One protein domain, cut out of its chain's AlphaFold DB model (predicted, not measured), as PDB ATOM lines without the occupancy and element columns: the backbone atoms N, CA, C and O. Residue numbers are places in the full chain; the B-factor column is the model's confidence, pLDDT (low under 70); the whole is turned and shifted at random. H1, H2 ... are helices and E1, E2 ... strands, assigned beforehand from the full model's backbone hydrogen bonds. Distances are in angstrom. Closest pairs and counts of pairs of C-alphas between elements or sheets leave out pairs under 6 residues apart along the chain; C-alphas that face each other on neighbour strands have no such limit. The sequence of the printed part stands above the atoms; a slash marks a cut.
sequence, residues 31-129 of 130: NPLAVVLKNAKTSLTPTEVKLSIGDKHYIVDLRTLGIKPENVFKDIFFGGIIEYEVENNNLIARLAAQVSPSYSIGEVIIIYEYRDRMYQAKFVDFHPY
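This is residues 31 to 129 of the 130 residues of a protein of Lysinibacillus sphaericus OT4b.31 (UniProt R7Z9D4). Two antiparallel sheets lie partly face to face as a sandwich: a long, strongly twisted sheet of E4, E5, E6 and E7, and a smaller sheet of E1, E2 and E3 over part of one face. H1 covers another part of that face, crossing the long strands, and the short H2 sits near one end of the long axis. The printed part has 99 residues, with two named helices and seven named strands in the order H1 E1 E2 E3 H2 E4 E5 E6 E7; the class is mostly strand. The whole is compact, with a radius of gyration of the C-alphas of 14.1 A, yet elongated, spanning 46 by 25 by 20 A.

H1 is residues 32 to 39, 10.7 A long, beginning at C-alpha 32 (45.065, -28.308, -6.197). E1 is residues 40 to 44, E2 is residues 48 to 53 and E3 is residues 56 to 61; E2 and E3 are 16.9 A long each. H2 is residues 62 to 65. E4 is residues 82 to 87, 15.9 A long. E5 is residues 90 to 100, 30.4 A long, and E6 is residues 103 to 115, 35.1 A long. E7 is residues 118 to 128, 28.9 A long, ending at C-alpha 128 (38.009, -31.661, 9.986).

E4, E5, E6 and E7 form a meander, each strand the antiparallel neighbour of the one before. Within hydrogen-bond range are N 85 and O 92 across the neighbours E4 and E5, at 2.9 A, N 95 and O 108 across the neighbours E5 and E6, at 2.9 A, and N 109 and O 125 across the neighbours E6 and E7, at 2.8 A. E6 bends by 51 degrees at residue 106, and E7 by 52 degrees at residue 122. H1 is on this sheet at a height of 9.1 A and runs across the strands, at 86 degrees to E6 on the local plane. Its closest C-alphas to E7 are those of Val 35 and Ala 121, 7.1 A apart. E1, E2 and E3 form a second meander, with N 43 and O 50 at 2.8 A and N 51 and O 58 at 3.0 A within hydrogen-bond range. The two sheets form a sandwich, two sheets face to face, with facing parts 10.0 A centre to centre and strands at 16 degrees. The closest C-alphas of E2 and E7 are those of Ile 53 and Asp 125, 6.4 A apart. H2 only grazes both sheets. In H1 every O i to N i+4 pair is within hydrogen-bond range; H2 is too short for such a pair.

The two C-alphas farthest apart are those of Lys 68 and Asp 116, at 46.6 A. The printed part has no cut. The link from H2 to E4, 16 residues, is long; the other links are tight. The mean pLDDT of the printed part is 93.7, and no printed residue is under 70.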
ATOM      1  N   ASN A  31      45.692 -26.790 -10.588       94.00
ATOM      2  CA  ASN A  31      46.630 -27.135  -9.523       94.00
ATOM      3  C   ASN A  31      45.915 -27.096  -8.152       94.00
ATOM      4  O   ASN A  31      45.429 -26.030  -7.752       94.00
ATOM      5  N   PRO A  32      45.872 -28.213  -7.408       95.44
ATOM      6  CA  PRO A  32      45.065 -28.308  -6.197       95.44
ATOM      7  C   PRO A  32      45.512 -27.325  -5.117       95.44
ATOM      8  O   PRO A  32      44.677 -26.693  -4.472       95.44
ATOM      9  N   LEU A  33      46.822 -27.120  -4.955       95.50
ATOM     10  CA  LEU A  33      47.348 -26.169  -3.978       95.50
ATOM     11  C   LEU A  33      46.926 -24.732  -4.317       95.50
ATOM     12  O   LEU A  33      46.493 -23.994  -3.434       95.50
ATOM     13  N   ALA A  34      46.984 -24.341  -5.592       96.19
ATOM     14  CA  ALA A  34      46.512 -23.031  -6.036       96.19
ATOM     15  C   ALA A  34      45.001 -22.853  -5.803       96.19
ATOM     16  O   ALA A  34      44.564 -21.780  -5.378       96.19
ATOM     17  N   VAL A  35      44.207 -23.906  -6.029       97.44
ATOM     18  CA  VAL A  35      42.769 -23.915  -5.723       97.44
ATOM     19  C   VAL A  35      42.537 -23.700  -4.228       97.44
ATOM     20  O   VAL A  35      41.738 -22.832  -3.872       97.44
ATOM     21  N   VAL A  36      43.248 -24.411  -3.345       96.88
ATOM     22  CA  VAL A  36      43.121 -24.216  -1.891       96.88
ATOM     23  C   VAL A  36      43.501 -22.794  -1.494       96.88
ATOM     24  O   VAL A  36      42.702 -22.119  -0.853       96.88
ATOM     25  N   LEU A  37      44.657 -22.287  -1.927       94.62
ATOM     26  CA  LEU A  37      45.132 -20.943  -1.566       94.62
ATOM     27  C   LEU A  37      44.206 -19.817  -2.053       94.62
ATOM     28  O   LEU A  37      44.144 -18.756  -1.435       94.62
ATOM     29  N   LYS A  38      43.467 -20.035  -3.147       96.81
ATOM     30  CA  LYS A  38      42.480 -19.075  -3.661       96.81
ATOM     31  C   LYS A  38      41.163 -19.090  -2.879       96.81
ATOM     32  O   LYS A  38      40.486 -18.065  -2.825       96.81
ATOM     33  N   ASN A  39      40.779 -20.235  -2.313       96.81
ATOM     34  CA  ASN A  39      39.464 -20.436  -1.694       96.81
ATOM     35  C   ASN A  39      39.497 -20.445  -0.158       96.81
ATOM     36  O   ASN A  39      38.476 -20.159   0.469       96.81
ATOM     37  N   ALA A  40      40.644 -20.755   0.447       95.75
ATOM     38  CA  ALA A  40      40.809 -20.843   1.888       95.75
ATOM     39  C   ALA A  40      41.352 -19.539   2.483       95.75
ATOM     40  O   ALA A  40      42.302 -18.940   1.983       95.75
ATOM     41  N   LYS A  41      40.770 -19.121   3.608       96.81
ATOM     42  CA  LYS A  41      41.325 -18.088   4.491       96.81
ATOM     43  C   LYS A  41      41.736 -18.748   5.796       96.81
ATOM     44  O   LYS A  41      40.889 -19.338   6.467       96.81
ATOM     45  N   THR A  42      43.010 -18.642   6.155       95.94
ATOM     46  CA  THR A  42      43.583 -19.349   7.303       95.94
ATOM     47  C   THR A  42      44.198 -18.389   8.311       95.94
ATOM     48  O   THR A  42      44.624 -17.280   7.995       95.94
ATOM     49  N   SER A  43      44.213 -18.820   9.566       96.31
ATOM     50  CA  SER A  43      45.023 -18.244  10.628       96.31
ATOM     51  C   SER A  43      45.408 -19.368  11.578       96.31
ATOM     52  O   SER A  43      44.546 -20.109  12.050       96.31
ATOM     53  N   LEU A  44      46.704 -19.499  11.842       96.88
ATOM     54  CA  LEU A  44      47.255 -20.499  12.741       96.88
ATOM     55  C   LEU A  44      47.974 -19.803  13.896       96.88
ATOM     56  O   LEU A  44      48.785 -18.899  13.705       96.88
ATOM     57  N   THR A  45      47.670 -20.246  15.108       95.81
ATOM     58  CA  THR A  45      48.405 -19.910  16.326       95.81
ATOM     59  C   THR A  45      48.837 -21.209  17.006       95.81
ATOM     60  O   THR A  45      48.275 -22.261  16.702       95.81
ATOM     61  N   PRO A  46      49.757 -21.174  17.984       94.62
ATOM     62  CA  PRO A  46      50.164 -22.388  18.689       94.62
ATOM     63  C   PRO A  46      49.036 -23.119  19.439       94.62
ATOM     64  O   PRO A  46      49.227 -24.249  19.875       94.62
ATOM     65  N   THR A  47      47.876 -22.484  19.627       93.75
ATOM     66  CA  THR A  47      46.745 -23.041  20.382       93.75
ATOM     67  C   THR A  47      45.476 -23.211  19.565       93.75
ATOM     68  O   THR A  47      44.571 -23.905  20.009       93.75
ATOM     69  N   GLU A  48      45.361 -22.564  18.413       94.81
ATOM     70  CA  GLU A  48      44.100 -22.477  17.680       94.81
ATOM     71  C   GLU A  48      44.346 -22.338  16.182       94.81
ATOM     72  O   GLU A  48      45.229 -21.589  15.752       94.81
ATOM     73  N   VAL A  49      43.498 -23.010  15.408       95.31
ATOM     74  CA  VAL A  49      43.354 -22.823  13.967       95.31
ATOM     75  C   VAL A  49      42.022 -22.168  13.666       95.31
ATOM     76  O   VAL A  49      40.990 -22.598  14.179       95.31
ATOM     77  N   LYS A  50      42.037 -21.196  12.756       96.94
ATOM     78  CA  LYS A  50      40.849 -20.696  12.066       96.94
ATOM     79  C   LYS A  50      41.006 -20.956  10.581       96.94
ATOM     80  O   LYS A  50      41.995 -20.539   9.982       96.94
ATOM     81  N   LEU A  51      40.024 -21.617   9.990       96.06
ATOM     82  CA  LEU A  51      39.976 -21.899   8.561       96.06
ATOM     83  C   LEU A  51      38.595 -21.531   8.043       96.06
ATOM     84  O   LEU A  51      37.586 -21.820   8.679       96.06
ATOM     85  N   SER A  52      38.537 -20.855   6.904       96.31
ATOM     86  CA  SER A  52      37.278 -20.553   6.224       96.31
ATOM     87  C   SER A  52      37.372 -20.916   4.753       96.31
ATOM     88  O   SER A  52      38.362 -20.564   4.115       96.31
ATOM     89  N   ILE A  53      36.346 -21.578   4.223       95.62
ATOM     90  CA  ILE A  53      36.187 -21.882   2.795       95.62
ATOM     91  C   ILE A  53      34.760 -21.500   2.407       95.62
ATOM     92  O   ILE A  53      33.798 -21.996   2.997       95.62
ATOM     93  N   GLY A  54      34.624 -20.587   1.442       91.19
ATOM     94  CA  GLY A  54      33.336 -19.956   1.147       91.19
ATOM     95  C   GLY A  54      32.745 -19.294   2.398       91.19
ATOM     96  O   GLY A  54      33.433 -18.525   3.072       91.19
ATOM     97  N   ASP A  55      31.499 -19.640   2.724       92.75
ATOM     98  CA  ASP A  55      30.777 -19.140   3.904       92.75
ATOM     99  C   ASP A  55      30.936 -20.037   5.148       92.75
ATOM    100  O   ASP A  55      30.359 -19.766   6.203       92.75
ATOM    101  N   LYS A  56      31.692 -21.140   5.044       95.56
ATOM    102  CA  LYS A  56      31.929 -22.052   6.167       95.56
ATOM    103  C   LYS A  56      33.144 -21.604   6.966       95.56
ATOM    104  O   LYS A  56      34.190 -21.288   6.398       95.56
ATOM    105  N   HIS A  57      33.016 -21.653   8.288       96.50
ATOM    106  CA  HIS A  57      34.063 -21.287   9.235       96.50
ATOM    107  C   HIS A  57      34.329 -22.438  10.203       96.50
ATOM    108  O   HIS A  57      33.401 -23.002  10.781       96.50
ATOM    109  N   TYR A  58      35.603 -22.744  10.409       95.19
ATOM    110  CA  TYR A  58      36.082 -23.825  11.258       95.19
ATOM    111  C   TYR A  58      37.066 -23.263  12.274       95.19
ATOM    112  O   TYR A  58      37.959 -22.486  11.925       95.19
ATOM    113  N   ILE A  59      36.899 -23.671  13.531       94.62
ATOM    114  CA  ILE A  59      37.815 -23.356  14.624       94.62
ATOM    115  C   ILE A  59      38.234 -24.676  15.258       94.62
ATOM    116  O   ILE A  59      37.375 -25.459  15.666       94.62
ATOM    117  N   VAL A  60      39.541 -24.926  15.324       91.81
ATOM    118  CA  VAL A  60      40.113 -26.136  15.929       91.81
ATOM    119  C   VAL A  60      41.032 -25.724  17.072       91.81
ATOM    120  O   VAL A  60      41.970 -24.955  16.866       91.81
ATOM    121  N   ASP A  61      40.766 -26.235  18.274       92.06
ATOM    122  CA  ASP A  61      41.640 -26.057  19.435       92.06
ATOM    123  C   ASP A  61      42.793 -27.064  19.363       92.06
ATOM    124  O   ASP A  61      42.576 -28.268  19.456       92.06
ATOM    125  N   LEU A  62      44.024 -26.581  19.201       91.81
ATOM    126  CA  LEU A  62      45.211 -27.434  19.106       91.81
ATOM    127  C   LEU A  62      45.682 -27.954  20.467       91.81
ATOM    128  O   LEU A  62      46.455 -28.912  20.523       91.81
ATOM    129  N   ARG A  63      45.220 -27.365  21.579       89.62
ATOM    130  CA  ARG A  63      45.623 -27.785  22.933       89.62
ATOM    131  C   ARG A  63      45.151 -29.200  23.255       89.62
ATOM    132  O   ARG A  63      45.744 -29.860  24.104       89.62
ATOM    133  N   THR A  64      44.113 -29.674  22.570       87.56
ATOM    134  CA  THR A  64      43.577 -31.033  22.718       87.56
ATOM    135  C   THR A  64      44.429 -32.086  22.006       87.56
ATOM    136  O   THR A  64      44.327 -33.264  22.338       87.56
ATOM    137  N   LEU A  65      45.304 -31.678  21.079       85.81
ATOM    138  CA  LEU A  65      46.087 -32.577  20.225       85.81
ATOM    139  C   LEU A  65      47.460 -32.946  20.814       85.81
ATOM    140  O   LEU A  65      48.213 -33.698  20.205       85.81
ATOM    141  N   GLY A  66      47.826 -32.396  21.978       87.31
ATOM    142  CA  GLY A  66      49.111 -32.684  22.632       87.31
ATOM    143  C   GLY A  66      50.345 -32.193  21.860       87.31
ATOM    144  O   GLY A  66      51.469 -32.599  22.164       87.31
ATOM    145  N   ILE A  67      50.155 -31.322  20.865       89.69
ATOM    146  CA  ILE A  67      51.238 -30.730  20.077       89.69
ATOM    147  C   ILE A  67      51.928 -29.670  20.936       89.69
ATOM    148  O   ILE A  67      51.282 -28.789  21.504       89.69
ATOM    149  N   LYS A  68      53.258 -29.737  21.028       91.31
ATOM    150  CA  LYS A  68      54.023 -28.683  21.696       91.31
ATOM    151  C   LYS A  68      53.941 -27.381  20.884       91.31
ATOM    152  O   LYS A  68      54.146 -27.453  19.672       91.31
ATOM    153  N   PRO A  69      53.704 -26.212  21.508       90.81
ATOM    154  CA  PRO A  69      53.576 -24.932  20.807       90.81
ATOM    155  C   PRO A  69      54.706 -24.625  19.815       90.81
ATOM    156  O   PRO A  69      54.451 -24.095  18.741       90.81
ATOM    157  N   GLU A  70      55.946 -24.988  20.143       92.00
ATOM    158  CA  GLU A  70      57.127 -24.787  19.294       92.00
ATOM    159  C   GLU A  70      57.169 -25.672  18.038       92.00
ATOM    160  O   GLU A  70      57.902 -25.369  17.099       92.00
ATOM    161  N   ASN A  71      56.385 -26.753  18.016       93.38
ATOM    162  CA  ASN A  71      56.272 -27.668  16.881       93.38
ATOM    163  C   ASN A  71      55.111 -27.298  15.950       93.38
ATOM    164  O   ASN A  71      54.951 -27.926  14.902       93.38
ATOM    165  N   VAL A  72      54.292 -26.314  16.333       95.81
ATOM    166  CA  VAL A  72      53.219 -25.792  15.489       95.81
ATOM    167  C   VAL A  72      53.829 -24.904  14.407       95.81
ATOM    168  O   VAL A  72      54.707 -24.078  14.666       95.81
ATOM    169  N   PHE A  73      53.376 -25.086  13.172       95.44
ATOM    170  CA  PHE A  73      53.804 -24.283  12.035       95.44
ATOM    171  C   PHE A  73      53.370 -22.817  12.159       95.44
ATOM    172  O   PHE A  73      52.546 -22.440  12.989       95.44
ATOM    173  N   LYS A  74      53.942 -21.961  11.303       92.94
ATOM    174  CA  LYS A  74      53.549 -20.544  11.221       92.94
ATOM    175  C   LYS A  74      52.218 -20.341  10.496       92.94
ATOM    176  O   LYS A  74      51.523 -19.375  10.783       92.94
ATOM    177  N   ASP A  75      51.900 -21.229   9.561       94.56
ATOM    178  CA  ASP A  75      50.635 -21.272   8.827       94.56
ATOM    179  C   ASP A  75      50.265 -22.734   8.547       94.56
ATOM    180  O   ASP A  75      51.112 -23.626   8.677       94.56
ATOM    181  N   ILE A  76      49.009 -22.978   8.184       95.50
ATOM    182  CA  ILE A  76      48.543 -24.301   7.774       95.50
ATOM    183  C   ILE A  76      49.218 -24.669   6.451       95.50
ATOM    184  O   ILE A  76      49.236 -23.881   5.503       95.50
ATOM    185  N   PHE A  77      49.753 -25.880   6.371       95.62
ATOM    186  CA  PHE A  77      50.416 -26.394   5.183       95.62
ATOM    187  C   PHE A  77      49.532 -27.427   4.474       95.62
ATOM    188  O   PHE A  77      49.132 -28.408   5.088       95.62
ATOM    189  N   PHE A  78      49.238 -27.212   3.186       93.19
ATOM    190  CA  PHE A  78      48.345 -28.069   2.381       93.19
ATOM    191  C   PHE A  78      49.068 -28.885   1.296       93.19
ATOM    192  O   PHE A  78      48.422 -29.558   0.505       93.19
ATOM    193  N   GLY A  79      50.401 -28.812   1.215       86.94
ATOM    194  CA  GLY A  79      51.178 -29.426   0.127       86.94
ATOM    195  C   GLY A  79      51.945 -30.692   0.506       86.94
ATOM    196  O   GLY A  79      52.691 -31.204  -0.318       86.94
ATOM    197  N   GLY A  80      51.847 -31.157   1.753       86.19
ATOM    198  CA  GLY A  80      52.657 -32.287   2.223       86.19
ATOM    199  C   GLY A  80      52.066 -33.650   1.894       86.19
ATOM    200  O   GLY A  80      52.808 -34.621   1.784       86.19
ATOM    201  N   ILE A  81      50.742 -33.723   1.769       89.81
ATOM    202  CA  ILE A  81      50.006 -34.935   1.416       89.81
ATOM    203  C   ILE A  81      48.867 -34.506   0.498       89.81
ATOM    204  O   ILE A  81      47.970 -33.775   0.934       89.81
ATOM    205  N   ILE A  82      48.932 -34.952  -0.754       94.00
ATOM    206  CA  ILE A  82      47.888 -34.753  -1.752       94.00
ATOM    207  C   ILE A  82      47.506 -36.124  -2.307       94.00
ATOM    208  O   ILE A  82      48.343 -36.843  -2.844       94.00
ATOM    209  N   GLU A  83      46.239 -36.491  -2.162       93.44
ATOM    210  CA  GLU A  83      45.693 -37.751  -2.660       93.44
ATOM    211  C   GLU A  83      44.687 -37.470  -3.774       93.44
ATOM    212  O   GLU A  83      43.900 -36.527  -3.683       93.44
ATOM    213  N   TYR A  84      44.702 -38.294  -4.821       91.38
ATOM    214  CA  TYR A  84      43.742 -38.214  -5.918       91.38
ATOM    215  C   TYR A  84      42.913 -39.481  -5.973       91.38
ATOM    216  O   TYR A  84      43.439 -40.591  -5.893       91.38
ATOM    217  N   GLU A  85      41.621 -39.307  -6.190       90.81
ATOM    218  CA  GLU A  85      40.687 -40.406  -6.373       90.81
ATOM    219  C   GLU A  85      39.695 -40.082  -7.489       90.81
ATOM    220  O   GLU A  85      39.459 -38.923  -7.840       90.81
ATOM    221  N   VAL A  86      39.115 -41.133  -8.063       89.12
ATOM    222  CA  VAL A  86      37.978 -41.010  -8.969       89.12
ATOM    223  C   VAL A  86      36.799 -41.699  -8.310       89.12
ATOM    224  O   VAL A  86      36.782 -42.923  -8.188       89.12
ATOM    225  N   GLU A  87      35.805 -40.918  -7.898       86.44
ATOM    226  CA  GLU A  87      34.597 -41.422  -7.249       86.44
ATOM    227  C   GLU A  87      33.357 -40.901  -7.981       86.44
ATOM    228  O   GLU A  87      33.233 -39.707  -8.267       86.44
ATOM    229  N   ASN A  88      32.421 -41.800  -8.309       85.88
ATOM    230  CA  ASN A  88      31.176 -41.457  -9.009       85.88
ATOM    231  C   ASN A  88      31.409 -40.600 -10.273       85.88
ATOM    232  O   ASN A  88      30.691 -39.631 -10.515       85.88
ATOM    233  N   ASN A  89      32.439 -40.947 -11.054       83.38
ATOM    234  CA  ASN A  89      32.887 -40.241 -12.262       83.38
ATOM    235  C   ASN A  89      33.412 -38.809 -12.040       83.38
ATOM    236  O   ASN A  89      33.553 -38.064 -13.006       83.38
ATOM    237  N   ASN A  90      33.739 -38.423 -10.806       88.31
ATOM    238  CA  ASN A  90      34.403 -37.154 -10.525       88.31
ATOM    239  C   ASN A  90      35.859 -37.406 -10.149       88.31
ATOM    240  O   ASN A  90      36.141 -38.263  -9.314       88.31
ATOM    241  N   LEU A  91      36.764 -36.628 -10.739       93.62
ATOM    242  CA  LEU A  91      38.119 -36.496 -10.222       93.62
ATOM    243  C   LEU A  91      38.049 -35.687  -8.924       93.62
ATOM    244  O   LEU A  91      37.422 -34.625  -8.884       93.62
ATOM    245  N   ILE A  92      38.689 -36.193  -7.879       96.00
ATOM    246  CA  ILE A  92      38.723 -35.585  -6.554       96.00
ATOM    247  C   ILE A  92      40.182 -35.491  -6.109       96.00
ATOM    248  O   ILE A  92      40.944 -36.440  -6.288       96.00
ATOM    249  N   ALA A  93      40.566 -34.353  -5.532       96.56
ATOM    250  CA  ALA A  93      41.830 -34.199  -4.817       96.56
ATOM    251  C   ALA A  93      41.566 -33.924  -3.334       96.56
ATOM    252  O   ALA A  93      40.705 -33.108  -2.994       96.56
ATOM    253  N   ARG A  94      42.335 -34.569  -2.460       97.44
ATOM    254  CA  ARG A  94      42.313 -34.382  -1.008       97.44
ATOM    255  C   ARG A  94      43.665 -33.865  -0.556       97.44
ATOM    256  O   ARG A  94      44.686 -34.487  -0.826       97.44
ATOM    257  N   LEU A  95      43.679 -32.713   0.105       97.44
ATOM    258  CA  LEU A  95      44.898 -32.079   0.601       97.44
ATOM    259  C   LEU A  95      44.862 -32.047   2.121       97.44
ATOM    260  O   LEU A  95      43.987 -31.398   2.702       97.44
ATOM    261  N   ALA A  96      45.823 -32.693   2.775       96.94
ATOM    262  CA  ALA A  96      45.891 -32.676   4.230       96.94
ATOM    263  C   ALA A  96      46.227 -31.270   4.752       96.94
ATOM    264  O   ALA A  96      47.188 -30.644   4.316       96.94
ATOM    265  N   ALA A  97      45.464 -30.791   5.733       96.88
ATOM    266  CA  ALA A  97      45.675 -29.511   6.399       96.88
ATOM    267  C   ALA A  97      46.629 -29.682   7.591       96.88
ATOM    268  O   ALA A  97      46.196 -29.901   8.726       96.88
ATOM    269  N   GLN A  98      47.932 -29.627   7.332       96.44
ATOM    270  CA  GLN A  98      48.974 -29.879   8.327       96.44
ATOM    271  C   GLN A  98      49.265 -28.646   9.184       96.44
ATOM    272  O   GLN A  98      49.471 -27.544   8.679       96.44
ATOM    273  N   VAL A  99      49.335 -28.851  10.499       96.44
ATOM    274  CA  VAL A  99      49.692 -27.816  11.492       96.44
ATOM    275  C   VAL A  99      51.017 -28.109  12.189       96.44
ATOM    276  O   VAL A  99      51.552 -27.257  12.891       96.44
ATOM    277  N   SER A 100      51.548 -29.318  12.004       94.38
ATOM    278  CA  SER A 100      52.894 -29.738  12.404       94.38
ATOM    279  C   SER A 100      53.349 -30.893  11.495       94.38
ATOM    280  O   SER A 100      52.515 -31.441  10.767       94.38
ATOM    281  N   PRO A 101      54.618 -31.343  11.555       89.81
ATOM    282  CA  PRO A 101      55.102 -32.434  10.703       89.81
ATOM    283  C   PRO A 101      54.340 -33.755  10.868       89.81
ATOM    284  O   PRO A 101      54.361 -34.590   9.970       89.81
ATOM    285  N   SER A 102      53.688 -33.963  12.016       89.69
ATOM    286  CA  SER A 102      53.009 -35.222  12.352       89.69
ATOM    287  C   SER A 102      51.515 -35.061  12.626       89.69
ATOM    288  O   SER A 102      50.879 -36.035  13.016       89.69
ATOM    289  N   TYR A 103      50.948 -33.862  12.446       93.25
ATOM    290  CA  TYR A 103      49.525 -33.621  12.695       93.25
ATOM    291  C   TYR A 103      48.869 -32.825  11.573       93.25
ATOM    292  O   TYR A 103      49.282 -31.704  11.260       93.25
ATOM    293  N   SER A 104      47.777 -33.397  11.070       95.12
ATOM    294  CA  SER A 104      46.798 -32.750  10.204       95.12
ATOM    295  C   SER A 104      45.497 -32.567  10.975       95.12
ATOM    296  O   SER A 104      45.078 -33.467  11.698       95.12
ATOM    297  N   ILE A 105      44.851 -31.417  10.817       95.12
ATOM    298  CA  ILE A 105      43.567 -31.116  11.474       95.12
ATOM    299  C   ILE A 105      42.350 -31.521  10.632       95.12
ATOM    300  O   ILE A 105      41.210 -31.314  11.038       95.12
ATOM    301  N   GLY A 106      42.586 -32.035   9.431       95.81
ATOM    302  CA  GLY A 106      41.563 -32.318   8.441       95.81
ATOM    303  C   GLY A 106      42.148 -32.361   7.043       95.81
ATOM    304  O   GLY A 106      43.370 -32.346   6.862       95.81
ATOM    305  N   GLU A 107      41.259 -32.333   6.066       96.81
ATOM    306  CA  GLU A 107      41.590 -32.281   4.649       96.81
ATOM    307  C   GLU A 107      40.692 -31.299   3.898       96.81
ATOM    308  O   GLU A 107      39.514 -31.116   4.220       96.81
ATOM    309  N   VAL A 108      41.260 -30.657   2.882       97.50
ATOM    310  CA  VAL A 108      40.496 -29.912   1.886       97.50
ATOM    311  C   VAL A 108      40.186 -30.857   0.736       97.50
ATOM    312  O   VAL A 108      41.101 -31.421   0.140       97.50
ATOM    313  N   ILE A 109      38.905 -31.015   0.428       97.31
ATOM    314  CA  ILE A 109      38.414 -31.830  -0.679       97.31
ATOM    315  C   ILE A 109      38.074 -30.907  -1.840       97.31
ATOM    316  O   ILE A 109      37.291 -29.966  -1.684       97.31
ATOM    317  N   ILE A 110      38.639 -31.197  -3.006       97.75
ATOM    318  CA  ILE A 110      38.348 -30.524  -4.268       97.75
ATOM    319  C   ILE A 110      37.681 -31.533  -5.189       97.75
ATOM    320  O   ILE A 110      38.279 -32.551  -5.518       97.75
ATOM    321  N   ILE A 111      36.464 -31.234  -5.634       96.94
ATOM    322  CA  ILE A 111      35.788 -31.991  -6.689       96.94
ATOM    323  C   ILE A 111      35.947 -31.212  -7.986       96.94
ATOM    324  O   ILE A 111      35.590 -30.029  -8.056       96.94
ATOM    325  N   TYR A 112      36.461 -31.876  -9.015       95.88
ATOM    326  CA  TYR A 112      36.684 -31.284 -10.325       95.88
ATOM    327  C   TYR A 112      35.536 -31.593 -11.287       95.88
ATOM    328  O   TYR A 112      34.896 -32.640 -11.210       95.88
ATOM    329  N   GLU A 113      35.310 -30.694 -12.241       94.31
ATOM    330  CA  GLU A 113      34.499 -30.954 -13.430       94.31
ATOM    331  C   GLU A 113      35.319 -30.763 -14.699       94.31
ATOM    332  O   GLU A 113      36.173 -29.881 -14.774       94.31
ATOM    333  N   TYR A 114      35.043 -31.578 -15.715       90.75
ATOM    334  CA  TYR A 114      35.646 -31.392 -17.025       90.75
ATOM    335  C   TYR A 114      34.904 -30.288 -17.785       90.75
ATOM    336  O   TYR A 114      33.750 -30.459 -18.187       90.75
ATOM    337  N   ARG A 115      35.567 -29.148 -17.993       91.94
ATOM    338  CA  ARG A 115      35.042 -28.005 -18.751       91.94
ATOM    339  C   ARG A 115      36.174 -27.321 -19.505       91.94
ATOM    340  O   ARG A 115      37.310 -27.286 -19.048       91.94
ATOM    341  N   ASP A 116      35.875 -26.785 -20.686       91.19
ATOM    342  CA  ASP A 116      36.851 -26.057 -21.511       91.19
ATOM    343  C   ASP A 116      38.117 -26.878 -21.833       91.19
ATOM    344  O   ASP A 116      39.203 -26.332 -22.004       91.19
ATOM    345  N   ARG A 117      37.956 -28.206 -21.963       86.69
ATOM    346  CA  ARG A 117      39.017 -29.197 -22.237       86.69
ATOM    347  C   ARG A 117      40.029 -29.414 -21.100       86.69
ATOM    348  O   ARG A 117      41.123 -29.911 -21.355       86.69
ATOM    349  N   MET A 118      39.667 -29.077 -19.864       90.56
ATOM    350  CA  MET A 118      40.483 -29.318 -18.672       90.56
ATOM    351  C   MET A 118      39.613 -29.638 -17.446       90.56
ATOM    352  O   MET A 118      38.424 -29.320 -17.418       90.56
ATOM    353  N   TYR A 119      40.193 -30.259 -16.422       93.38
ATOM    354  CA  TYR A 119      39.535 -30.438 -15.129       93.38
ATOM    355  C   TYR A 119      39.693 -29.172 -14.290       93.38
ATOM    356  O   TYR A 119      40.799 -28.823 -13.881       93.38
ATOM    357  N   GLN A 120      38.580 -28.494 -14.026       95.12
ATOM    358  CA  GLN A 120      38.534 -27.266 -13.234       95.12
ATOM    359  C   GLN A 120      37.863 -27.536 -11.890       95.12
ATOM    360  O   GLN A 120      36.959 -28.372 -11.803       95.12
ATOM    361  N   ALA A 121      38.281 -26.835 -10.837       96.19
ATOM    362  CA  ALA A 121      37.653 -26.984  -9.527       96.19
ATOM    363  C   ALA A 121      36.178 -26.547  -9.579       96.19
ATOM    364  O   ALA A 121      35.865 -25.392  -9.870       96.19
ATOM    365  N   LYS A 122      35.267 -27.472  -9.268       96.00
ATOM    366  CA  LYS A 122      33.823 -27.221  -9.182       96.00
ATOM    367  C   LYS A 122      33.389 -26.911  -7.757       96.00
ATOM    368  O   LYS A 122      32.568 -26.027  -7.526       96.00
ATOM    369  N   PHE A 123      33.915 -27.679  -6.808       96.12
ATOM    370  CA  PHE A 123      33.548 -27.605  -5.403       96.12
ATOM    371  C   PHE A 123      34.791 -27.762  -4.536       96.12
ATOM    372  O   PHE A 123      35.661 -28.574  -4.845       96.12
ATOM    373  N   VAL A 124      34.865 -26.976  -3.463       97.31
ATOM    374  CA  VAL A 124      35.959 -26.997  -2.490       97.31
ATOM    375  C   VAL A 124      35.339 -26.981  -1.102       97.31
ATOM    376  O   VAL A 124      34.507 -26.120  -0.812       97.31
ATOM    377  N   ASP A 125      35.737 -27.916  -0.247       96.62
ATOM    378  CA  ASP A 125      35.223 -28.019   1.119       96.62
ATOM    379  C   ASP A 125      36.295 -28.495   2.090       96.62
ATOM    380  O   ASP A 125      37.277 -29.111   1.684       96.62
ATOM    381  N   PHE A 126      36.097 -28.233   3.378       96.50
ATOM    382  CA  PHE A 126      37.000 -28.693   4.427       96.50
ATOM    383  C   PHE A 126      36.315 -29.708   5.340       96.50
ATOM    384  O   PHE A 126      35.228 -29.458   5.874       96.50
ATOM    385  N   HIS A 127      36.996 -30.831   5.550       95.31
ATOM    386  CA  HIS A 127      36.573 -31.911   6.427       95.31
ATOM    387  C   HIS A 127      37.545 -32.013   7.606       95.31
ATOM    388  O   HIS A 127      38.660 -32.510   7.435       95.31
ATOM    389  N   PRO A 128      37.168 -31.528   8.805       92.94
ATOM    390  CA  PRO A 128      38.009 -31.661   9.986       92.94
ATOM    391  C   PRO A 128      38.124 -33.128  10.413       92.94
ATOM    392  O   PRO A 128      37.140 -33.874  10.391       92.94
ATOM    393  N   TYR A 129      39.314 -33.523  10.857       90.81
ATOM    394  CA  TYR A 129      39.511 -34.795  11.547       90.81
ATOM    395  C   TYR A 129      39.000 -34.681  12.988       90.81
ATOM    396  O   TYR A 129      39.020 -33.599  13.579       90.81
TER     397      TYR A 129